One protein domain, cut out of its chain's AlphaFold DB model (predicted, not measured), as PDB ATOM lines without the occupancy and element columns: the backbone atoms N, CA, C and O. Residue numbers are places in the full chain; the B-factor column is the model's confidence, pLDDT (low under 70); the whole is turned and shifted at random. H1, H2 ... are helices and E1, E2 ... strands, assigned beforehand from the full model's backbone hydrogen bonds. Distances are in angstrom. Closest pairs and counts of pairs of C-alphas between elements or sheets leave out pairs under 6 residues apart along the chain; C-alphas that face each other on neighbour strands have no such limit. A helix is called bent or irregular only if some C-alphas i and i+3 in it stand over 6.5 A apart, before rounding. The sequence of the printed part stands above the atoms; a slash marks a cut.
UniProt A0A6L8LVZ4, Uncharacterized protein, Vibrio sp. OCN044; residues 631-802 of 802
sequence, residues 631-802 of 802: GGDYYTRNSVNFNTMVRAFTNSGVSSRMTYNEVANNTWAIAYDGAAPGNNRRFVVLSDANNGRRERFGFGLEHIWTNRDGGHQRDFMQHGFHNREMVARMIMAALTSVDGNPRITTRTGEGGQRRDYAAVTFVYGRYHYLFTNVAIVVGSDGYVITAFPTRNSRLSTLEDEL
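What this domain is: This is residues 631 to 802 of the 802 residues of an uncharacterized protein of Vibrio sp. OCN044 (UniProt A0A6L8LVZ4). A four-strand sheet with three sharply bent strands curls round helix H5, and the hairpin E1 and E2 packs on another side of that helix. H1 and H2, both apart from H5, pack on this hairpin on its side away from that helix, while H3 and H4 lie near edge strand E6. The printed part has 172 residues, with five named helices and six named strands in the order H1 H2 E1 E2 H3 H4 H5 E3 E4 E5 E6. The larger sheet runs E3 E4 E5 E6, all antiparallel, and the class is mixed, helices and strands. The whole is compact, with a radius of gyration of the C-alphas of 15.3 A and spans of 44 by 36 by 33 A.

Where its parts are: Find C-alpha 642 at (28.532, 33.279, 32.693), where H1 begins; it runs to residue 650, 12.3 A away. H2 is residues 660 to 666, E1 667 to 672 and E2 683 to 687. Next come H3, residues 701 to 704, and H4, residues 713 to 718. H5 starts at C-alpha 724, (25.413, 39.560, 14.441), and runs 18.3 A to residue 736. After E3, residues 743 to 746, find E4, 753 to 764, 26.1 A; E5, 767 to 778, 26.8 A; and E6, 784 to 798, 26.5 A, ending at C-alpha 798, (42.395, 51.285, 14.721).

How they stand to each other: Look first at the meander E3 E4 E5 E6, each strand the antiparallel neighbour of the one before. It is twisted; E4 bends by 82 degrees at residue 758, E5 by 83 at 773 and E6 by 97 at 791. Within hydrogen-bond range are N 745 and O 754 at 2.9 A, N 760 and O 771 at 2.8 A, and N 775 and O 788 at 2.9 A. H4 and H5 are on one face of this sheet, two layers; the closest C-alphas of H5 and E4 are Met 730 and Phe 762, 5.6 A. H4 has a height over the sheet of 8.5 A, and H3 only grazes the sheet. In the hairpin E1 and E2, N 671 and O 684 are 3.1 A apart; the closest C-alphas of E2 and H5 are Val 684 and Leu 735, 7.1 A. H1 and H2 touch at Thr 650 and Tyr 660, C-alphas 6.3 A apart, at a steep tilt of 58 degrees, opposite ways. Every O i to N i+4 pair is within hydrogen-bond range in H1, H2, H4 and H5; H3 is too short for one.

The domain as a whole: The C-alphas farthest apart, Gly 749 and Leu 802, are 50.5 A apart. The printed part has no cut; the link from E2 to H3, residues 688 to 700, is long. Mean pLDDT of the printed part is 77.0, with 35 residues under 70, among them 689 to 698 and 798 to 802.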
ATOM      1  N   GLY A 631      36.613  46.619  34.295       51.50
ATOM      2  CA  GLY A 631      37.472  46.690  33.102       51.50
ATOM      3  C   GLY A 631      36.763  46.540  31.744       51.50
ATOM      4  O   GLY A 631      37.421  46.254  30.751       51.50
ATOM      5  N   GLY A 632      35.438  46.713  31.674       64.69
ATOM      6  CA  GLY A 632      34.671  46.480  30.443       64.69
ATOM      7  C   GLY A 632      34.313  45.010  30.186       64.69
ATOM      8  O   GLY A 632      33.783  44.689  29.118       64.69
ATOM      9  N   ASP A 633      34.551  44.119  31.151       76.50
ATOM     10  CA  ASP A 633      34.298  42.689  31.005       76.50
ATOM     11  C   ASP A 633      32.809  42.349  30.857       76.50
ATOM     12  O   ASP A 633      31.950  42.800  31.618       76.50
ATOM     13  N   TYR A 634      32.509  41.465  29.904       88.38
ATOM     14  CA  TYR A 634      31.210  40.819  29.761       88.38
ATOM     15  C   TYR A 634      31.364  39.324  29.521       88.38
ATOM     16  O   TYR A 634      32.309  38.850  28.888       88.38
ATOM     17  N   TYR A 635      30.381  38.564  29.986       90.19
ATOM     18  CA  TYR A 635      30.436  37.112  29.964       90.19
ATOM     19  C   TYR A 635      29.475  36.586  28.914       90.19
ATOM     20  O   TYR A 635      28.267  36.792  29.006       90.19
ATOM     21  N   THR A 636      30.012  35.895  27.911       90.31
ATOM     22  CA  THR A 636      29.221  35.160  26.912       90.31
ATOM     23  C   THR A 636      28.899  33.753  27.415       90.31
ATOM     24  O   THR A 636      29.597  33.264  28.299       90.31
ATOM     25  N   ARG A 637      27.917  33.052  26.825       82.31
ATOM     26  CA  ARG A 637      27.491  31.691  27.253       82.31
ATOM     27  C   ARG A 637      28.617  30.680  27.511       82.31
ATOM     28  O   ARG A 637      28.459  29.795  28.343       82.31
ATOM     29  N   ASN A 638      29.735  30.802  26.796       77.06
ATOM     30  CA  ASN A 638      30.875  29.884  26.891       77.06
ATOM     31  C   ASN A 638      31.942  30.331  27.907       77.06
ATOM     32  O   ASN A 638      32.969  29.674  28.051       77.06
ATOM     33  N   SER A 639      31.732  31.460  28.581       84.88
ATOM     34  CA  SER A 639      32.675  32.040  29.538       84.88
ATOM     35  C   SER A 639      32.505  31.396  30.913       84.88
ATOM     36  O   SER A 639      31.385  31.095  31.323       84.88
ATOM     37  N   VAL A 640      33.604  31.243  31.657       81.81
ATOM     38  CA  VAL A 640      33.626  30.573  32.975       81.81
ATOM     39  C   VAL A 640      32.626  31.199  33.961       81.81
ATOM     40  O   VAL A 640      31.869  30.478  34.608       81.81
ATOM     41  N   ASN A 641      32.538  32.532  34.000       85.69
ATOM     42  CA  ASN A 641      31.676  33.263  34.939       85.69
ATOM     43  C   ASN A 641      30.234  33.490  34.454       85.69
ATOM     44  O   ASN A 641      29.442  34.104  35.170       85.69
ATOM     45  N   PHE A 642      29.854  33.003  33.268       88.88
ATOM     46  CA  PHE A 642      28.532  33.279  32.693       88.88
ATOM     47  C   PHE A 642      27.388  32.815  33.600       88.88
ATOM     48  O   PHE A 642      26.495  33.589  33.933       88.88
ATOM     49  N   ASN A 643      27.437  31.560  34.048       87.56
ATOM     50  CA  ASN A 643      26.385  30.991  34.892       87.56
ATOM     51  C   ASN A 643      26.313  31.668  36.265       87.56
ATOM     52  O   ASN A 643      25.223  31.821  36.815       87.56
ATOM     53  N   THR A 644      27.454  32.102  36.806       87.62
ATOM     54  CA  THR A 644      27.495  32.864  38.057       87.62
ATOM     55  C   THR A 644      26.822  34.218  37.878       87.62
ATOM     56  O   THR A 644      25.949  34.574  38.661       87.62
ATOM     57  N   MET A 645      27.106  34.922  36.780       87.19
ATOM     58  CA  MET A 645      26.448  36.195  36.490       87.19
ATOM     59  C   MET A 645      24.935  36.037  36.256       87.19
ATOM     60  O   MET A 645      24.140  36.815  36.778       87.19
ATOM     61  N   VAL A 646      24.503  34.989  35.543       87.56
ATOM     62  CA  VAL A 646      23.071  34.678  35.363       87.56
ATOM     63  C   VAL A 646      22.391  34.388  36.705       87.56
ATOM     64  O   VAL A 646      21.249  34.806  36.930       87.56
ATOM     65  N   ARG A 647      23.084  33.708  37.626       86.25
ATOM     66  CA  ARG A 647      22.588  33.458  38.984       86.25
ATOM     67  C   ARG A 647      22.473  34.757  39.774       86.25
ATOM     68  O   ARG A 647      21.413  35.002  40.344       86.25
ATOM     69  N   ALA A 648      23.506  35.595  39.762       85.31
ATOM     70  CA  ALA A 648      23.507  36.895  40.426       85.31
ATOM     71  C   ALA A 648      22.368  37.799  39.922       85.31
ATOM     72  O   ALA A 648      21.658  38.409  40.724       85.31
ATOM     73  N   PHE A 649      22.137  37.823  38.605       87.44
ATOM     74  CA  PHE A 649      21.024  38.539  37.987       87.44
ATOM     75  C   PHE A 649      19.668  37.973  38.417       87.44
ATOM     76  O   PHE A 649      18.816  38.721  38.892       87.44
ATOM     77  N   THR A 650      19.479  36.652  38.350       83.19
ATOM     78  CA  THR A 650      18.212  36.008  38.750       83.19
ATOM     79  C   THR A 650      17.910  36.230  40.239       83.19
ATOM     80  O   THR A 650      16.769  36.474  40.623       83.19
ATOM     81  N   ASN A 651      18.941  36.223  41.087       80.25
ATOM     82  CA  ASN A 651      18.823  36.472  42.525       80.25
ATOM     83  C   ASN A 651      18.632  37.954  42.877       80.25
ATOM     84  O   ASN A 651      18.378  38.282  44.039       80.25
ATOM     85  N   SER A 652      18.747  38.862  41.904       79.62
ATOM     86  CA  SER A 652      18.470  40.278  42.130       79.62
ATOM     87  C   SER A 652      16.980  40.533  42.376       79.62
ATOM     88  O   SER A 652      16.635  41.516  43.014       79.62
ATOM     89  N   GLY A 653      16.072  39.667  41.922       75.25
ATOM     90  CA  GLY A 653      14.631  39.908  42.040       75.25
ATOM     91  C   GLY A 653      14.099  41.007  41.112       75.25
ATOM     92  O   GLY A 653      12.903  41.285  41.144       75.25
ATOM     93  N   VAL A 654      14.958  41.612  40.281       80.69
ATOM     94  CA  VAL A 654      14.523  42.317  39.069       80.69
ATOM     95  C   VAL A 654      13.918  41.279  38.127       80.69
ATOM     96  O   VAL A 654      14.412  40.153  38.042       80.69
ATOM     97  N   SER A 655      12.837  41.641  37.438       73.94
ATOM     98  CA  SER A 655      12.168  40.730  36.511       73.94
ATOM     99  C   SER A 655      13.124  40.258  35.412       73.94
ATOM    100  O   SER A 655      13.550  41.033  34.561       73.94
ATOM    101  N   SER A 656      13.418  38.959  35.381       66.62
ATOM    102  CA  SER A 656      14.158  38.339  34.277       66.62
ATOM    103  C   SER A 656      13.252  37.935  33.108       66.62
ATOM    104  O   SER A 656      13.739  37.479  32.074       66.62
ATOM    105  N   ARG A 657      11.922  38.047  33.272       65.69
ATOM    106  CA  ARG A 657      10.871  37.599  32.326       65.69
ATOM    107  C   ARG A 657      10.934  36.112  31.934       65.69
ATOM    108  O   ARG A 657      10.171  35.674  31.075       65.69
ATOM    109  N   MET A 658      11.852  35.360  32.533       71.38
ATOM    110  CA  MET A 658      12.304  34.031  32.134       71.38
ATOM    111  C   MET A 658      12.835  33.296  33.368       71.38
ATOM    112  O   MET A 658      13.459  33.901  34.242       71.38
ATOM    113  N   THR A 659      12.635  31.984  33.442       69.81
ATOM    114  CA  THR A 659      13.279  31.149  34.467       69.81
ATOM    115  C   THR A 659      14.802  31.213  34.344       69.81
ATOM    116  O   THR A 659      15.324  31.494  33.270       69.81
ATOM    117  N   TYR A 660      15.539  30.883  35.410       79.25
ATOM    118  CA  TYR A 660      17.011  30.836  35.386       79.25
ATOM    119  C   TYR A 660      17.570  30.104  34.148       79.25
ATOM    120  O   TYR A 660      18.454  30.609  33.459       79.25
ATOM    121  N   ASN A 661      17.013  28.929  33.832       77.44
ATOM    122  CA  ASN A 661      17.440  28.131  32.680       77.44
ATOM    123  C   ASN A 661      17.108  28.818  31.351       77.44
ATOM    124  O   ASN A 661      17.903  28.765  30.418       77.44
ATOM    125  N   GLU A 662      15.949  29.466  31.251       79.88
ATOM    126  CA  GLU A 662      15.583  30.240  30.066       79.88
ATOM    127  C   GLU A 662      16.485  31.465  29.906       79.88
ATOM    128  O   GLU A 662      16.955  31.701  28.800       79.88
ATOM    129  N   VAL A 663      16.815  32.184  30.984       82.19
ATOM    130  CA  VAL A 663      17.779  33.295  30.944       82.19
ATOM    131  C   VAL A 663      19.131  32.800  30.437       82.19
ATOM    132  O   VAL A 663      19.653  33.366  29.479       82.19
ATOM    133  N   ALA A 664      19.673  31.718  31.001       85.31
ATOM    134  CA  ALA A 664      20.951  31.149  30.563       85.31
ATOM    135  C   ALA A 664      20.924  30.722  29.080       85.31
ATOM    136  O   ALA A 664      21.861  30.996  28.330       85.31
ATOM    137  N   ASN A 665      19.827  30.100  28.637       83.00
ATOM    138  CA  ASN A 665      19.669  29.604  27.268       83.00
ATOM    139  C   ASN A 665      19.361  30.696  26.239       83.00
ATOM    140  O   ASN A 665      19.573  30.477  25.048       83.00
ATOM    141  N   ASN A 666      18.852  31.846  26.673       84.44
ATOM    142  CA  ASN A 666      18.411  32.924  25.793       84.44
ATOM    143  C   ASN A 666      19.304  34.165  25.865       84.44
ATOM    144  O   ASN A 666      19.118  35.082  25.077       84.44
ATOM    145  N   THR A 667      20.297  34.209  26.749       88.38
ATOM    146  CA  THR A 667      21.209  35.353  26.893       88.38
ATOM    147  C   THR A 667      22.484  35.115  26.106       88.38
ATOM    148  O   THR A 667      23.158  34.117  26.325       88.38
ATOM    149  N   TRP A 668      22.838  35.998  25.177       90.75
ATOM    150  CA  TRP A 668      24.126  35.926  24.482       90.75
ATOM    151  C   TRP A 668      25.279  36.322  25.400       90.75
ATOM    152  O   TRP A 668      26.237  35.557  25.533       90.75
ATOM    153  N   ALA A 669      25.145  37.475  26.063       92.88
ATOM    154  CA  ALA A 669      26.076  37.945  27.078       92.88
ATOM    155  C   ALA A 669      25.390  38.730  28.195       92.88
ATOM    156  O   ALA A 669      24.309  39.295  28.010       92.88
ATOM    157  N   ILE A 670      26.057  38.763  29.344       91.31
ATOM    158  CA  ILE A 670      25.628  39.466  30.546       91.31
ATOM    159  C   ILE A 670      26.832  40.090  31.255       91.31
ATOM    160  O   ILE A 670      27.921  39.510  31.257       91.31
ATOM    161  N   ALA A 671      26.634  41.262  31.852       90.81
ATOM    162  CA  ALA A 671      27.660  41.982  32.598       90.81
ATOM    163  C   ALA A 671      27.048  42.899  33.665       90.81
ATOM    164  O   ALA A 671      25.826  43.089  33.703       90.81
ATOM    165  N   TYR A 672      27.903  43.490  34.503       88.19
ATOM    166  CA  TYR A 672      27.531  44.692  35.243       88.19
ATOM    167  C   TYR A 672      27.426  45.875  34.278       88.19
ATOM    168  O   TYR A 672      28.147  45.948  33.285       88.19
ATOM    169  N   ASP A 673      26.487  46.772  34.550       87.62
ATOM    170  CA  ASP A 673      26.289  47.971  33.739       87.62
ATOM    171  C   ASP A 673      27.402  48.996  34.021       87.62
ATOM    172  O   ASP A 673      27.683  49.290  35.185       87.62
ATOM    173  N   GLY A 674      28.025  49.529  32.967       79.12
ATOM    174  CA  GLY A 674      29.108  50.513  33.034       79.12
ATOM    175  C   GLY A 674      28.639  51.964  33.172       79.12
ATOM    176  O   GLY A 674      29.465  52.852  33.352       79.12
ATOM    177  N   ALA A 675      27.330  52.234  33.112       81.31
ATOM    178  CA  ALA A 675      26.811  53.590  33.282       81.31
ATOM    179  C   ALA A 675      27.107  54.167  34.681       81.31
ATOM    180  O   ALA A 675      27.074  53.453  35.688       81.31
ATOM    181  N   ALA A 676      27.329  55.484  34.733       72.25
ATOM    182  CA  ALA A 676      27.628  56.223  35.957       72.25
ATOM    183  C   ALA A 676      26.571  56.015  37.068       72.25
ATOM    184  O   ALA A 676      25.401  55.713  36.773       72.25
ATOM    185  N   PRO A 677      26.943  56.201  38.353       72.44
ATOM    186  CA  PRO A 677      26.000  56.133  39.464       72.44
ATOM    187  C   PRO A 677      24.756  56.998  39.222       72.44
ATOM    188  O   PRO A 677      24.841  58.110  38.714       72.44
ATOM    189  N   GLY A 678      23.582  56.461  39.555       75.19
ATOM    190  CA  GLY A 678      22.287  57.095  39.276       75.19
ATOM    191  C   GLY A 678      21.680  56.721  37.918       75.19
ATOM    192  O   GLY A 678      20.466  56.602  37.819       75.19
ATOM    193  N   ASN A 679      22.498  56.391  36.918       78.50
ATOM    194  CA  ASN A 679      22.029  55.875  35.625       78.50
ATOM    195  C   ASN A 679      22.223  54.362  35.453       78.50
ATOM    196  O   ASN A 679      21.662  53.757  34.538       78.50
ATOM    197  N   ASN A 680      23.000  53.754  36.343       83.38
ATOM    198  CA  ASN A 680      23.340  52.342  36.352       83.38
ATOM    199  C   ASN A 680      22.127  51.429  36.649       83.38
ATOM    200  O   ASN A 680      21.488  51.539  37.699       83.38
ATOM    201  N   ARG A 681      21.837  50.473  35.755       84.19
ATOM    202  CA  ARG A 681      20.780  49.445  35.900       84.19
ATOM    203  C   ARG A 681      21.239  48.187  36.644       84.19
ATOM    204  O   ARG A 681      20.519  47.194  36.705       84.19
ATOM    205  N   ARG A 682      22.425  48.233  37.251       85.50
ATOM    206  CA  ARG A 682      23.176  47.154  37.907       85.50
ATOM    207  C   ARG A 682      23.678  46.080  36.950       85.50
ATOM    208  O   ARG A 682      24.847  45.722  37.027       85.50
ATOM    209  N   PHE A 683      22.824  45.562  36.076       89.56
ATOM    210  CA  PHE A 683      23.179  44.551  35.085       89.56
ATOM    211  C   PHE A 683      22.743  44.991  33.693       89.56
ATOM    212  O   PHE A 683      21.727  45.666  33.542       89.56
ATOM    213  N   VAL A 684      23.478  44.538  32.682       91.38
ATOM    214  CA  VAL A 684      23.069  44.616  31.278       91.38
ATOM    215  C   VAL A 684      23.025  43.220  30.674       91.38
ATOM    216  O   VAL A 684      23.962  42.431  30.823       91.38
ATOM    217  N   VAL A 685      21.916  42.904  30.006       91.50
ATOM    218  CA  VAL A 685      21.645  41.574  29.449       91.50
ATOM    219  C   VAL A 685      21.333  41.686  27.962       91.50
ATOM    220  O   VAL A 685      20.311  42.250  27.560       91.50
ATOM    221  N   LEU A 686      22.191  41.103  27.126       92.44
ATOM    222  CA  LEU A 686      21.970  41.030  25.687       92.44
ATOM    223  C   LEU A 686      21.331  39.690  25.322       92.44
ATOM    224  O   LEU A 686      21.983  38.646  25.308       92.44
ATOM    225  N   SER A 687      20.035  39.734  25.023       88.19
ATOM    226  CA  SER A 687      19.256  38.562  24.619       88.19
ATOM    227  C   SER A 687      19.578  38.120  23.186       88.19
ATOM    228  O   SER A 687      19.801  38.938  22.296       88.19
ATOM    229  N   ASP A 688      19.554  36.807  22.975       83.19
ATOM    230  CA  ASP A 688      19.615  36.086  21.697       83.19
ATOM    231  C   ASP A 688      18.549  34.980  21.682       83.19
ATOM    232  O   ASP A 688      18.771  33.837  21.276       83.19
ATOM    233  N   ALA A 689      17.379  35.303  22.239       68.75
ATOM    234  CA  ALA A 689      16.219  34.431  22.225       68.75
ATOM    235  C   ALA A 689      15.634  34.386  20.808       68.75
ATOM    236  O   ALA A 689      14.806  35.226  20.442       68.75
ATOM    237  N   ASN A 690      16.012  33.383  20.013       57.72
ATOM    238  CA  ASN A 690      15.307  33.082  18.772       57.72
ATOM    239  C   ASN A 690      13.984  32.391  19.125       57.72
ATOM    240  O   ASN A 690      13.848  31.166  19.107       57.72
ATOM    241  N   ASN A 691      13.014  33.191  19.566       46.94
ATOM    242  CA  ASN A 691      11.708  32.692  19.950       46.94
ATOM    243  C   ASN A 691      10.987  32.211  18.688       46.94
ATOM    244  O   ASN A 691      10.244  32.950  18.051       46.94
ATOM    245  N   GLY A 692      11.139  30.923  18.365       41.25
ATOM    246  CA  GLY A 692      10.353  30.206  17.354       41.25
ATOM    247  C   GLY A 692       8.833  30.217  17.600       41.25
ATOM    248  O   GLY A 692       8.081  29.595  16.851       41.25
ATOM    249  N   ARG A 693       8.353  30.935  18.624       41.31
ATOM    250  CA  ARG A 693       6.960  31.355  18.764       41.31
ATOM    251  C   ARG A 693       6.748  32.596  17.897       41.31
ATOM    252  O   ARG A 693       7.141  33.701  18.263       41.31
ATOM    253  N   ARG A 694       6.170  32.356  16.718       37.59
ATOM    254  CA  ARG A 694       5.704  33.364  15.756       37.59
ATOM    255  C   ARG A 694       5.100  34.575  16.495       37.59
ATOM    256  O   ARG A 694       4.249  34.383  17.351       37.59
ATOM    257  N   GLU A 695       5.553  35.773  16.117       40.16
ATOM    258  CA  GLU A 695       4.940  37.090  16.398       40.16
ATOM    259  C   GLU A 695       5.315  37.870  17.671       40.16
ATOM    260  O   GLU A 695       4.721  38.914  17.916       40.16
ATOM    261  N   ARG A 696       6.364  37.516  18.423       46.25
ATOM    262  CA  ARG A 696       7.028  38.551  19.244       46.25
ATOM    263  C   ARG A 696       8.077  39.258  18.391       46.25
ATOM    264  O   ARG A 696       8.902  38.591  17.766       46.25
ATOM    265  N   PHE A 697       8.075  40.593  18.377       46.16
ATOM    266  CA  PHE A 697       9.292  41.342  18.075       46.16
ATOM    267  C   PHE A 697      10.319  40.881  19.114       46.16
ATOM    268  O   PHE A 697      10.221  41.234  20.289       46.16
ATOM    269  N   GLY A 698      11.203  39.956  18.730       59.56
ATOM    270  CA  GLY A 698      12.309  39.555  19.591       59.56
ATOM    271  C   GLY A 698      13.074  40.826  19.900       59.56
ATOM    272  O   GLY A 698      13.355  41.544  18.958       59.56
ATOM    273  N   PHE A 699      13.295  41.141  21.173       71.44
ATOM    274  CA  PHE A 699      14.157  42.237  21.619       71.44
ATOM    275  C   PHE A 699      15.614  41.744  21.661       71.44
ATOM    276  O   PHE A 699      15.872  40.538  21.595       71.44
ATOM    277  N   GLY A 700      16.582  42.652  21.766       80.06
ATOM    278  CA  GLY A 700      17.999  42.286  21.759       80.06
ATOM    279  C   GLY A 700      18.489  41.894  20.362       80.06
ATOM    280  O   GLY A 700      18.084  42.487  19.365       80.06
ATOM    281  N   LEU A 701      19.380  40.907  20.248       87.31
ATOM    282  CA  LEU A 701      20.077  40.621  18.986       87.31
ATOM    283  C   LEU A 701      19.161  40.182  17.844       87.31
ATOM    284  O   LEU A 701      19.419  40.540  16.697       87.31
ATOM    285  N   GLU A 702      18.093  39.447  18.143       82.44
ATOM    286  CA  GLU A 702      17.101  39.034  17.142       82.44
ATOM    287  C   GLU A 702      16.254  40.217  16.639       82.44
ATOM    288  O   GLU A 702      15.768  40.185  15.508       82.44
ATOM    289  N   HIS A 703      16.119  41.286  17.438       81.38
ATOM    290  CA  HIS A 703      15.539  42.554  16.982       81.38
ATOM    291  C   HIS A 703      16.503  43.318  16.089       81.38
ATOM    292  O   HIS A 703      16.136  43.849  15.047       81.38
ATOM    293  N   ILE A 704      17.744  43.427  16.559       87.56
ATOM    294  CA  ILE A 704      18.723  44.367  16.033       87.56
ATOM    295  C   ILE A 704      19.248  43.843  14.701       87.56
ATOM    296  O   ILE A 704      19.286  44.567  13.709       87.56
ATOM    297  N   TRP A 705      19.597  42.557  14.654       88.56
ATOM    298  CA  TRP A 705      20.170  41.903  13.487       88.56
ATOM    299  C   TRP A 705      19.116  41.109  12.701       88.56
ATOM    300  O   TRP A 705      19.241  39.904  12.485       88.56
ATOM    301  N   THR A 706      18.062  41.796  12.260       84.62
ATOM    302  CA  THR A 706      17.051  41.238  11.353       84.62
ATOM    303  C   THR A 706      16.699  42.202  10.223       84.62
ATOM    304  O   THR A 706      16.857  43.415  10.339       84.62
ATOM    305  N   ASN A 707      16.189  41.645   9.123       81.25
ATOM    306  CA  ASN A 707      15.683  42.391   7.965       81.25
ATOM    307  C   ASN A 707      14.158  42.605   8.001       81.25
ATOM    308  O   ASN A 707      13.590  43.069   7.012       81.25
ATOM    309  N   ARG A 708      13.485  42.192   9.083       79.38
ATOM    310  CA  ARG A 708      12.051  42.445   9.298       79.38
ATOM    311  C   ARG A 708      11.816  43.916   9.647       79.38
ATOM    312  O   ARG A 708      12.740  44.595  10.088       79.38
ATOM    313  N   ASP A 709      10.580  44.379   9.480       70.00
ATOM    314  CA  ASP A 709      10.191  45.741   9.854       70.00
ATOM    315  C   ASP A 709      10.556  46.028  11.319       70.00
ATOM    316  O   ASP A 709      10.302  45.212  12.208       70.00
ATOM    317  N   GLY A 710      11.201  47.174  11.549       68.56
ATOM    318  CA  GLY A 710      11.743  47.572  12.851       68.56
ATOM    319  C   GLY A 710      13.149  47.043  13.175       68.56
ATOM    320  O   GLY A 710      13.685  47.420  14.207       68.56
ATOM    321  N   GLY A 711      13.752  46.194  12.336       78.69
ATOM    322  CA  GLY A 711      15.130  45.721  12.513       78.69
ATOM    323  C   GLY A 711      16.194  46.656  11.929       78.69
ATOM    324  O   GLY A 711      15.926  47.412  10.996       78.69
ATOM    325  N   HIS A 712      17.427  46.549  12.437       87.25
ATOM    326  CA  HIS A 712      18.542  47.457  12.120       87.25
ATOM    327  C   HIS A 712      19.710  46.788  11.381       87.25
ATOM    328  O   HIS A 712      20.784  47.372  11.232       87.25
ATOM    329  N   GLN A 713      19.521  45.566  10.868       89.75
ATOM    330  CA  GLN A 713      20.590  44.826  10.191       89.75
ATOM    331  C   GLN A 713      21.160  45.606   9.003       89.75
ATOM    332  O   GLN A 713      22.376  45.694   8.842       89.75
ATOM    333  N   ARG A 714      20.287  46.179   8.165       88.50
ATOM    334  CA  ARG A 714      20.714  46.947   6.987       88.50
ATOM    335  C   ARG A 714      21.477  48.203   7.379       88.50
ATOM    336  O   ARG A 714      22.454  48.519   6.710       88.50
ATOM    337  N   ASP A 715      21.055  48.861   8.454       90.06
ATOM    338  CA  ASP A 715      21.694  50.073   8.959       90.06
ATOM    339  C   ASP A 715      23.135  49.750   9.370       90.06
ATOM    340  O   ASP A 715      24.079  50.341   8.854       90.06
ATOM    341  N   PHE A 716      23.345  48.718  10.189       89.75
ATOM    342  CA  PHE A 716      24.693  48.300  10.587       89.75
ATOM    343  C   PHE A 716      25.551  47.803   9.413       89.75
ATOM    344  O   PHE A 716      26.738  48.128   9.336       89.75
ATOM    345  N   MET A 717      24.971  47.051   8.473       91.75
ATOM    346  CA  MET A 717      25.700  46.571   7.294       91.75
ATOM    347  C   MET A 717      26.205  47.714   6.405       91.75
ATOM    348  O   MET A 717      27.307  47.613   5.866       91.75
ATOM    349  N   GLN A 718      25.451  48.813   6.278       89.19
ATOM    350  CA  GLN A 718      25.892  50.002   5.535       89.19
ATOM    351  C   GLN A 718      27.142  50.647   6.144       89.19
ATOM    352  O   GLN A 718      27.940  51.238   5.420       89.19
ATOM    353  N   HIS A 719      27.346  50.482   7.452       85.06
ATOM    354  CA  HIS A 719      28.518  50.980   8.167       85.06
ATOM    355  C   HIS A 719      29.633  49.936   8.316       85.06
ATOM    356  O   HIS A 719      30.580  50.175   9.053       85.06
ATOM    357  N   GLY A 720      29.562  48.799   7.615       84.38
ATOM    358  CA  GLY A 720      30.649  47.816   7.579       84.38
ATOM    359  C   GLY A 720      30.571  46.711   8.634       84.38
ATOM    360  O   GLY A 720      31.520  45.946   8.760       84.38
ATOM    361  N   PHE A 721      29.457  46.559   9.358       89.50
ATOM    362  CA  PHE A 721      29.252  45.377  10.200       89.50
ATOM    363  C   PHE A 721      28.881  44.164   9.348       89.50
ATOM    364  O   PHE A 721      27.977  44.217   8.513       89.50
ATOM    365  N   HIS A 722      29.554  43.040   9.583       86.62
ATOM    366  CA  HIS A 722      29.417  41.861   8.721       86.62
ATOM    367  C   HIS A 722      28.500  40.779   9.288       86.62
ATOM    368  O   HIS A 722      27.968  39.961   8.537       86.62
ATOM    369  N   ASN A 723      28.316  40.741  10.606       87.31
ATOM    370  CA  ASN A 723      27.514  39.718  11.259       87.31
ATOM    371  C   ASN A 723      27.000  40.174  12.630       87.31
ATOM    372  O   ASN A 723      27.455  41.159  13.213       87.31
ATOM    373  N   ARG A 724      26.060  39.380  13.143       90.06
ATOM    374  CA  ARG A 724      25.413  39.560  14.441       90.06
ATOM    375  C   ARG A 724      26.398  39.589  15.608       90.06
ATOM    376  O   ARG A 724      26.180  40.331  16.555       90.06
ATOM    377  N   GLU A 725      27.464  38.790  15.551       90.19
ATOM    378  CA  GLU A 725      28.458  38.719  16.628       90.19
ATOM    379  C   GLU A 725      29.230  40.035  16.761       90.19
ATOM    380  O   GLU A 725      29.405  40.531  17.868       90.19
ATOM    381  N   MET A 726      29.632  40.640  15.642       89.75
ATOM    382  CA  MET A 726      30.323  41.928  15.635       89.75
ATOM    383  C   MET A 726      29.464  43.037  16.265       89.75
ATOM    384  O   MET A 726      29.964  43.825  17.064       89.75
ATOM    385  N   VAL A 727      28.158  43.055  15.972       92.38
ATOM    386  CA  VAL A 727      27.206  43.980  16.614       92.38
ATOM    387  C   VAL A 727      27.050  43.674  18.102       92.38
ATOM    388  O   VAL A 727      27.061  44.595  18.913       92.38
ATOM    389  N   ALA A 728      26.952  42.398  18.476       92.31
ATOM    390  CA  ALA A 728      26.829  41.989  19.871       92.31
ATOM    391  C   ALA A 728      28.021  42.445  20.722       92.31
ATOM    392  O   ALA A 728      27.829  43.001  21.801       92.31
ATOM    393  N   ARG A 729      29.247  42.267  20.212       89.31
ATOM    394  CA  ARG A 729      30.470  42.726  20.886       89.31
ATOM    395  C   ARG A 729      30.529  44.242  21.009       89.31
ATOM    396  O   ARG A 729      30.909  44.723  22.067       89.31
ATOM    397  N   MET A 730      30.127  44.975  19.970       91.56
ATOM    398  CA  MET A 730      30.055  46.439  20.015       91.56
ATOM    399  C   MET A 730      29.052  46.922  21.069       91.56
ATOM    400  O   MET A 730      29.396  47.768  21.885       91.56
ATOM    401  N   ILE A 731      27.846  46.344  21.106       93.44
ATOM    402  CA  ILE A 731      26.819  46.700  22.098       93.44
ATOM    403  C   ILE A 731      27.322  46.433  23.514       93.44
ATOM    404  O   ILE A 731      27.204  47.300  24.373       93.44
ATOM    405  N   MET A 732      27.876  45.243  23.763       91.62
ATOM    406  CA  MET A 732      28.350  44.904  25.103       91.62
ATOM    407  C   MET A 732      29.536  45.769  25.515       91.62
ATOM    408  O   MET A 732      29.507  46.278  26.624       91.62
ATOM    409  N   ALA A 733      30.502  46.016  24.625       82.00
ATOM    410  CA  ALA A 733      31.621  46.917  24.905       82.00
ATOM    411  C   ALA A 733      31.148  48.337  25.252       82.00
ATOM    412  O   ALA A 733      31.651  48.936  26.194       82.00
ATOM    413  N   ALA A 734      30.143  48.862  24.540       81.44
ATOM    414  CA  ALA A 734      29.559  50.163  24.858       81.44
ATOM    415  C   ALA A 734      28.915  50.183  26.251       81.44
ATOM    416  O   ALA A 734      29.111  51.122  27.012       81.44
ATOM    417  N   LEU A 735      28.140  49.145  26.581       86.44
ATOM    418  CA  LEU A 735      27.375  49.073  27.825       86.44
ATOM    419  C   LEU A 735      28.224  48.746  29.059       86.44
ATOM    420  O   LEU A 735      27.783  49.039  30.167       86.44
ATOM    421  N   THR A 736      29.395  48.128  28.894       79.88
ATOM    422  CA  THR A 736      30.316  47.815  29.999       79.88
ATOM    423  C   THR A 736      31.444  48.824  30.157       79.88
ATOM    424  O   THR A 736      32.111  48.824  31.192       79.88
ATOM    425  N   SER A 737      31.666  49.686  29.162       68.75
ATOM    426  CA  SER A 737      32.647  50.763  29.250       68.75
ATOM    427  C   SER A 737      32.236  51.760  30.326       68.75
ATOM    428  O   SER A 737      31.162  52.355  30.241       68.75
ATOM    429  N   VAL A 738      33.120  51.979  31.298       61.62
ATOM    430  CA  VAL A 738      32.975  53.083  32.256       61.62
ATOM    431  C   VAL A 738      33.232  54.428  31.577       61.62
ATOM    432  O   VAL A 738      32.485  55.367  31.818       61.62
ATOM    433  N   ASP A 739      34.113  54.441  30.570       51.22
ATOM    434  CA  ASP A 739      34.485  55.659  29.841       51.22
ATOM    435  C   ASP A 739      33.556  55.999  28.664       51.22
ATOM    436  O   ASP A 739      33.835  56.839  27.810       51.22
ATOM    437  N   GLY A 740      32.431  55.284  28.552       51.06
ATOM    438  CA  GLY A 740      31.525  55.429  27.411       51.06
ATOM    439  C   GLY A 740      30.706  56.725  27.433       51.06
ATOM    440  O   GLY A 740      30.172  57.106  26.389       51.06
ATOM    441  N   ASN A 741      30.565  57.337  28.618       61.03
ATOM    442  CA  ASN A 741      29.773  58.529  28.955       61.03
ATOM    443  C   ASN A 741      28.637  58.865  27.956       61.03
ATOM    444  O   ASN A 741      28.663  59.905  27.284       61.03
ATOM    445  N   PRO A 742      27.644  57.968  27.788       72.25
ATOM    446  CA  PRO A 742      26.585  58.183  26.818       72.25
ATOM    447  C   PRO A 742      25.700  59.346  27.245       72.25
ATOM    448  O   PRO A 742      25.396  59.527  28.423       72.25
ATOM    449  N   ARG A 743      25.146  60.063  26.266       74.81
ATOM    450  CA  ARG A 743      24.001  60.926  26.551       74.81
ATOM    451  C   ARG A 743      22.799  60.035  26.842       74.81
ATOM    452  O   ARG A 743      22.366  59.275  25.976       74.81
ATOM    453  N   ILE A 744      22.258  60.146  28.048       75.88
ATOM    454  CA  ILE A 744      21.108  59.359  28.487       75.88
ATOM    455  C   ILE A 744      19.848  60.211  28.395       75.88
ATOM    456  O   ILE A 744      19.841  61.385  28.753       75.88
ATOM    457  N   THR A 745      18.789  59.613  27.864       73.31
ATOM    458  CA  THR A 745      17.437  60.170  27.923       73.31
ATOM    459  C   THR A 745      16.488  59.092  28.409       73.31
ATOM    460  O   THR A 745      16.426  58.004  27.814       73.31
ATOM    461  N   THR A 746      15.742  59.393  29.466       67.06
ATOM    462  CA  THR A 746      14.713  58.493  29.982       67.06
ATOM    463  C   THR A 746      13.512  58.474  29.038       67.06
ATOM    464  O   THR A 746      13.016  59.506  28.579       67.06
ATOM    465  N   ARG A 747      13.060  57.274  28.674       59.41
ATOM    466  CA  ARG A 747      11.979  57.099  27.709       59.41
ATOM    467  C   ARG A 747      10.644  57.307  28.419       59.41
ATOM    468  O   ARG A 747      10.191  56.446  29.172       59.41
ATOM    469  N   THR A 748      10.015  58.456  28.186       46.50
ATOM    470  CA  THR A 748       8.704  58.792  28.758       46.50
ATOM    471  C   THR A 748       7.687  57.687  28.469       46.50
ATOM    472  O   THR A 748       7.380  57.434  27.305       46.50
ATOM    473  N   GLY A 749       7.177  57.045  29.524       42.88
ATOM    474  CA  GLY A 749       6.119  56.030  29.457       42.88
ATOM    475  C   GLY A 749       6.573  54.565  29.405       42.88
ATOM    476  O   GLY A 749       5.723  53.702  29.573       42.88
ATOM    477  N   GLU A 750       7.869  54.274  29.224       52.94
ATOM    478  CA  GLU A 750       8.373  52.890  29.064       52.94
ATOM    479  C   GLU A 750       9.685  52.604  29.829       52.94
ATOM    480  O   GLU A 750      10.408  51.675  29.466       52.94
ATOM    481  N   GLY A 751      10.038  53.456  30.808       56.09
ATOM    482  CA  GLY A 751      11.045  53.262  31.878       56.09
ATOM    483  C   GLY A 751      12.445  52.753  31.509       56.09
ATOM    484  O   GLY A 751      13.273  52.477  32.380       56.09
ATOM    485  N   GLY A 752      12.748  52.669  30.221       72.31
ATOM    486  CA  GLY A 752      14.058  52.394  29.668       72.31
ATOM    487  C   GLY A 752      14.863  53.668  29.453       72.31
ATOM    488  O   GLY A 752      14.337  54.778  29.362       72.31
ATOM    489  N   GLN A 753      16.169  53.492  29.330       82.75
ATOM    490  CA  GLN A 753      17.109  54.530  28.948       82.75
ATOM    491  C   GLN A 753      17.472  54.356  27.482       82.75
ATOM    492  O   GLN A 753      17.923  53.287  27.064       82.75
ATOM    493  N   ARG A 754      17.334  55.424  26.703       84.75
ATOM    494  CA  ARG A 754      18.077  55.557  25.453       84.75
ATOM    495  C   ARG A 754      19.445  56.137  25.793       84.75
ATOM    496  O   ARG A 754      19.516  57.185  26.427       84.75
ATOM    497  N   ARG A 755      20.499  55.453  25.364       85.88
ATOM    498  CA  ARG A 755      21.899  55.826  25.563       85.88
ATOM    499  C   ARG A 755      22.528  56.092  24.203       85.88
ATOM    500  O   ARG A 755      22.694  55.165  23.411       85.88
ATOM    501  N   ASP A 756      22.821  57.351  23.915       77.12
ATOM    502  CA  ASP A 756      23.489  57.767  22.686       77.12
ATOM    503  C   ASP A 756      25.003  57.860  22.943       77.12
ATOM    504  O   ASP A 756      25.471  58.758  23.644       77.12
ATOM    505  N   TYR A 757      25.763  56.924  22.377       78.75
ATOM    506  CA  TYR A 757      27.221  56.859  22.476       78.75
ATOM    507  C   TYR A 757      27.867  57.583  21.299       78.75
ATOM    508  O   TYR A 757      27.598  57.265  20.134       78.75
ATOM    509  N   ALA A 758      28.757  58.530  21.594       67.12
ATOM    510  CA  ALA A 758      29.512  59.253  20.572       67.12
ATOM    511  C   ALA A 758      30.566  58.359  19.898       67.12
ATOM    512  O   ALA A 758      30.762  58.438  18.683       67.12
ATOM    513  N   ALA A 759      31.206  57.482  20.671       69.50
ATOM    514  CA  ALA A 759      32.253  56.577  20.226       69.50
ATOM    515  C   ALA A 759      32.245  55.289  21.061       69.50
ATOM    516  O   ALA A 759      32.014  55.327  22.263       69.50
ATOM    517  N   VAL A 760      32.501  54.158  20.410       70.69
ATOM    518  CA  VAL A 760      32.609  52.836  21.034       70.69
ATOM    519  C   VAL A 760      33.817  52.125  20.450       70.69
ATOM    520  O   VAL A 760      33.859  51.865  19.244       70.69
ATOM    521  N   THR A 761      34.771  51.768  21.304       72.50
ATOM    522  CA  THR A 761      35.902  50.918  20.927       72.50
ATOM    523  C   THR A 761      35.588  49.470  21.282       72.50
ATOM    524  O   THR A 761      35.165  49.179  22.396       72.50
ATOM    525  N   PHE A 762      35.776  48.543  20.343       79.94
ATOM    526  CA  PHE A 762      35.537  47.121  20.583       79.94
ATOM    527  C   PHE A 762      36.475  46.236  19.766       79.94
ATOM    528  O   PHE A 762      36.937  46.606  18.688       79.94
ATOM    529  N   VAL A 763      36.733  45.033  20.274       74.44
ATOM    530  CA  VAL A 763      37.572  44.034  19.601       74.44
ATOM    531  C   VAL A 763      36.690  43.017  18.885       74.44
ATOM    532  O   VAL A 763      35.753  42.460  19.468       74.44
ATOM    533  N   TYR A 764      37.003  42.743  17.620       79.75
ATOM    534  CA  TYR A 764      36.381  41.666  16.854       79.75
ATOM    535  C   TYR A 764      37.427  40.950  15.992       79.75
ATOM    536  O   TYR A 764      38.097  41.550  15.151       79.75
ATOM    537  N   GLY A 765      37.591  39.641  16.208       75.56
ATOM    538  CA  GLY A 765      38.708  38.894  15.629       75.56
ATOM    539  C   GLY A 765      40.045  39.390  16.188       75.56
ATOM    540  O   GLY A 765      40.221  39.414  17.401       75.56
ATOM    541  N   ARG A 766      40.967  39.783  15.304       70.94
ATOM    542  CA  ARG A 766      42.282  40.355  15.656       70.94
ATOM    543  C   ARG A 766      42.324  41.888  15.635       70.94
ATOM    544  O   ARG A 766      43.383  42.466  15.818       70.94
ATOM    545  N   TYR A 767      41.197  42.525  15.333       65.44
ATOM    546  CA  TYR A 767      41.133  43.946  15.013       65.44
ATOM    547  C   TYR A 767      40.467  44.743  16.130       65.44
ATOM    548  O   TYR A 767      39.453  44.312  16.692       65.44
ATOM    549  N   HIS A 768      41.001  45.938  16.378       71.62
ATOM    550  CA  HIS A 768      40.366  46.962  17.196       71.62
ATOM    551  C   HIS A 768      39.533  47.878  16.297       71.62
ATOM    552  O   HIS A 768      40.024  48.456  15.327       71.62
ATOM    553  N   TYR A 769      38.251  48.004  16.614       75.50
ATOM    554  CA  TYR A 769      37.309  48.834  15.882       75.50
ATOM    555  C   TYR A 769      36.870  50.018  16.730       75.50
ATOM    556  O   TYR A 769      36.624  49.872  17.923       75.50
ATOM    557  N   LEU A 770      36.703  51.166  16.081       75.81
ATOM    558  CA  LEU A 770      36.040  52.350  16.610       75.81
ATOM    559  C   LEU A 770      34.744  52.572  15.828       75.81
ATOM    560  O   LEU A 770      34.788  52.810  14.617       75.81
ATOM    561  N   PHE A 771      33.599  52.511  16.503       80.38
ATOM    562  CA  PHE A 771      32.300  52.852  15.928       80.38
ATOM    563  C   PHE A 771      31.745  54.124  16.556       80.38
ATOM    564  O   PHE A 771      31.608  54.208  17.772       80.38
ATOM    565  N   THR A 772      31.420  55.120  15.736       74.75
ATOM    566  CA  THR A 772      30.880  56.396  16.219       74.75
ATOM    567  C   THR A 772      29.362  56.470  16.098       74.75
ATOM    568  O   THR A 772      28.778  55.928  15.159       74.75
ATOM    569  N   ASN A 773      28.738  57.216  17.012       74.94
ATOM    570  CA  ASN A 773      27.336  57.638  16.975       74.94
ATOM    571  C   ASN A 773      26.323  56.479  16.929       74.94
ATOM    572  O   ASN A 773      25.614  56.298  15.934       74.94
ATOM    573  N   VAL A 774      26.185  55.730  18.022       81.69
ATOM    574  CA  VAL A 774      25.223  54.621  18.153       81.69
ATOM    575  C   VAL A 774      24.255  54.854  19.308       81.69
ATOM    576  O   VAL A 774      24.660  55.251  20.395       81.69
ATOM    577  N   ALA A 775      22.970  54.594  19.079       84.00
ATOM    578  CA  ALA A 775      21.960  54.600  20.128       84.00
ATOM    579  C   ALA A 775      21.718  53.170  20.607       84.00
ATOM    580  O   ALA A 775      21.507  52.276  19.786       84.00
ATOM    581  N   ILE A 776      21.710  52.955  21.920       87.06
ATOM    582  CA  ILE A 776      21.371  51.676  22.551       87.06
ATOM    583  C   ILE A 776      20.254  51.928  23.560       87.06
ATOM    584  O   ILE A 776      20.347  52.831  24.387       87.06
ATOM    585  N   VAL A 777      19.184  51.141  23.487       88.06
ATOM    586  CA  VAL A 777      18.038  51.253  24.392       88.06
ATOM    587  C   VAL A 777      18.074  50.105  25.392       88.06
ATOM    588  O   VAL A 777      18.033  48.938  25.000       88.06
ATOM    589  N   VAL A 778      18.130  50.446  26.677       87.56
ATOM    590  CA  VAL A 778      18.211  49.508  27.806       87.56
ATOM    591  C   VAL A 778      16.960  49.658  28.667       87.56
ATOM    592  O   VAL A 778      16.590  50.775  29.020       87.56
ATOM    593  N   GLY A 779      16.290  48.556  28.997       83.19
ATOM    594  CA  GLY A 779      15.120  48.555  29.879       83.19
ATOM    595  C   GLY A 779      15.459  48.859  31.343       83.19
ATOM    596  O   GLY A 779      16.620  48.800  31.752       83.19
ATOM    597  N   SER A 780      14.437  49.142  32.155       82.31
ATOM    598  CA  SER A 780      14.569  49.259  33.621       82.31
ATOM    599  C   SER A 780      15.097  47.973  34.277       82.31
ATOM    600  O   SER A 780      15.700  48.014  35.347       82.31
ATOM    601  N   ASP A 781      14.895  46.837  33.604       81.19
ATOM    602  CA  ASP A 781      15.337  45.496  33.977       81.19
ATOM    603  C   ASP A 781      16.746  45.136  33.470       81.19
ATOM    604  O   ASP A 781      17.222  44.025  33.705       81.19
ATOM    605  N   GLY A 782      17.420  46.060  32.777       86.81
ATOM    606  CA  GLY A 782      18.766  45.859  32.241       86.81
ATOM    607  C   GLY A 782      18.818  45.120  30.900       86.81
ATOM    608  O   GLY A 782      19.901  44.966  30.329       86.81
ATOM    609  N   TYR A 783      17.688  44.674  30.341       87.19
ATOM    610  CA  TYR A 783      17.697  44.045  29.020       87.19
ATOM    611  C   TYR A 783      17.947  45.068  27.912       87.19
ATOM    612  O   TYR A 783      17.332  46.135  27.866       87.19
ATOM    613  N   VAL A 784      18.806  44.708  26.959       88.88
ATOM    614  CA  VAL A 784      18.950  45.468  25.715       88.88
ATOM    615  C   VAL A 784      17.701  45.260  24.867       88.88
ATOM    616  O   VAL A 784      17.411  44.145  24.425       88.88
ATOM    617  N   ILE A 785      16.969  46.345  24.625       83.19
ATOM    618  CA  ILE A 785      15.748  46.344  23.822       83.19
ATOM    619  C   ILE A 785      16.120  46.411  22.340       83.19
ATOM    620  O   ILE A 785      15.769  45.516  21.571       83.19
ATOM    621  N   THR A 786      16.864  47.452  21.955       86.31
ATOM    622  CA  THR A 786      17.318  47.695  20.579       86.31
ATOM    623  C   THR A 786      18.632  48.479  20.554       86.31
ATOM    624  O   THR A 786      19.044  49.047  21.565       86.31
ATOM    625  N   ALA A 787      19.275  48.531  19.392       89.62
ATOM    626  CA  ALA A 787      20.413  49.391  19.104       89.62
ATOM    627  C   ALA A 787      20.418  49.752  17.617       89.62
ATOM    628  O   ALA A 787      20.075  48.910  16.785       89.62
ATOM    629  N   PHE A 788      20.828  50.973  17.281       88.50
ATOM    630  CA  PHE A 788      20.902  51.424  15.894       88.50
ATOM    631  C   PHE A 788      21.940  52.535  15.676       88.50
ATOM    632  O   PHE A 788      22.149  53.370  16.562       88.50
ATOM    633  N   PRO A 789      22.585  52.582  14.495       84.38
ATOM    634  CA  PRO A 789      23.425  53.705  14.099       84.38
ATOM    635  C   PRO A 789      22.614  55.002  14.034       84.38
ATOM    636  O   PRO A 789      21.479  55.022  13.557       84.38
ATOM    637  N   THR A 790      23.202  56.110  14.474       82.50
ATOM    638  CA  THR A 790      22.604  57.444  14.339       82.50
ATOM    639  C   THR A 790      23.315  58.246  13.242       82.50
ATOM    640  O   THR A 790      24.150  57.718  12.498       82.50
ATOM    641  N   ARG A 791      22.946  59.522  13.065       76.75
ATOM    642  CA  ARG A 791      23.509  60.373  12.003       76.75
ATOM    643  C   ARG A 791      25.031  60.477  12.140       76.75
ATOM    644  O   ARG A 791      25.539  60.653  13.240       76.75
ATOM    645  N   ASN A 792      25.733  60.444  11.005       71.69
ATOM    646  CA  ASN A 792      27.199  60.532  10.919       71.69
ATOM    647  C   ASN A 792      27.946  59.382  11.619       71.69
ATOM    648  O   ASN A 792      29.088  59.556  12.046       71.69
ATOM    649  N   SER A 793      27.316  58.218  11.761       74.44
ATOM    650  CA  SER A 793      27.982  57.022  12.272       74.44
ATOM    651  C   SER A 793      29.013  56.485  11.280       74.44
ATOM    652  O   SER A 793      28.824  56.497  10.058       74.44
ATOM    653  N   ARG A 794      30.146  56.030  11.815       72.25
ATOM    654  CA  ARG A 794      31.253  55.487  11.028       72.25
ATOM    655  C   ARG A 794      31.960  54.391  11.806       72.25
ATOM    656  O   ARG A 794      32.265  54.564  12.980       72.25
ATOM    657  N   LEU A 795      32.268  53.298  11.116       76.69
ATOM    658  CA  LEU A 795      33.178  52.268  11.600       76.69
ATOM    659  C   LEU A 795      34.571  52.520  11.024       76.69
ATOM    660  O   LEU A 795      34.719  52.730   9.818       76.69
ATOM    661  N   SER A 796      35.579  52.507  11.887       72.12
ATOM    662  CA  SER A 796      36.987  52.602  11.507       72.12
ATOM    663  C   SER A 796      37.777  51.512  12.220       72.12
ATOM    664  O   SER A 796      37.458  51.157  13.351       72.12
ATOM    665  N   THR A 797      38.809  50.993  11.565       72.81
ATOM    666  CA  THR A 797      39.785  50.105  12.199       72.81
ATOM    667  C   THR A 797      40.893  50.967  12.793       72.81
ATOM    668  O   THR A 797      41.436  51.825  12.097       72.81
ATOM    669  N   LEU A 798      41.197  50.763  14.069       51.66
ATOM    670  CA  LEU A 798      42.395  51.285  14.721       51.66
ATOM    671  C   LEU A 798      43.498  50.253  14.407       51.66
ATOM    672  O   LEU A 798      43.253  49.068  14.589       51.66
ATOM    673  N   GLU A 799      44.605  50.676  13.794       48.44
ATOM    674  CA  GLU A 799      45.579  49.862  13.026       48.44
ATOM    675  C   GLU A 799      45.946  48.453  13.566       48.44
ATOM    676  O   GLU A 799      45.967  48.209  14.770       48.44
ATOM    677  N   ASP A 800      46.257  47.534  12.630       36.28
ATOM    678  CA  ASP A 800      46.798  46.177  12.854       36.28
ATOM    679  C   ASP A 800      48.103  46.249  13.675       36.28
ATOM    680  O   ASP A 800      49.059  46.893  13.241       36.28
ATOM    681  N   GLU A 801      48.192  45.538  14.806       30.61
ATOM    682  CA  GLU A 801      49.503  45.183  15.363       30.61
ATOM    683  C   GLU A 801      50.221  44.270  14.351       30.61
ATOM    684  O   GLU A 801      49.845  43.108  14.161       30.61
ATOM    685  N   LEU A 802      51.238  44.818  13.679       28.45
ATOM    686  CA  LEU A 802      52.325  44.070  13.046       28.45
ATOM    687  C   LEU A 802      53.597  44.235  13.873       28.45
ATOM    688  O   LEU A 802      53.928  45.398  14.205       28.45
TER     689      LEU A 802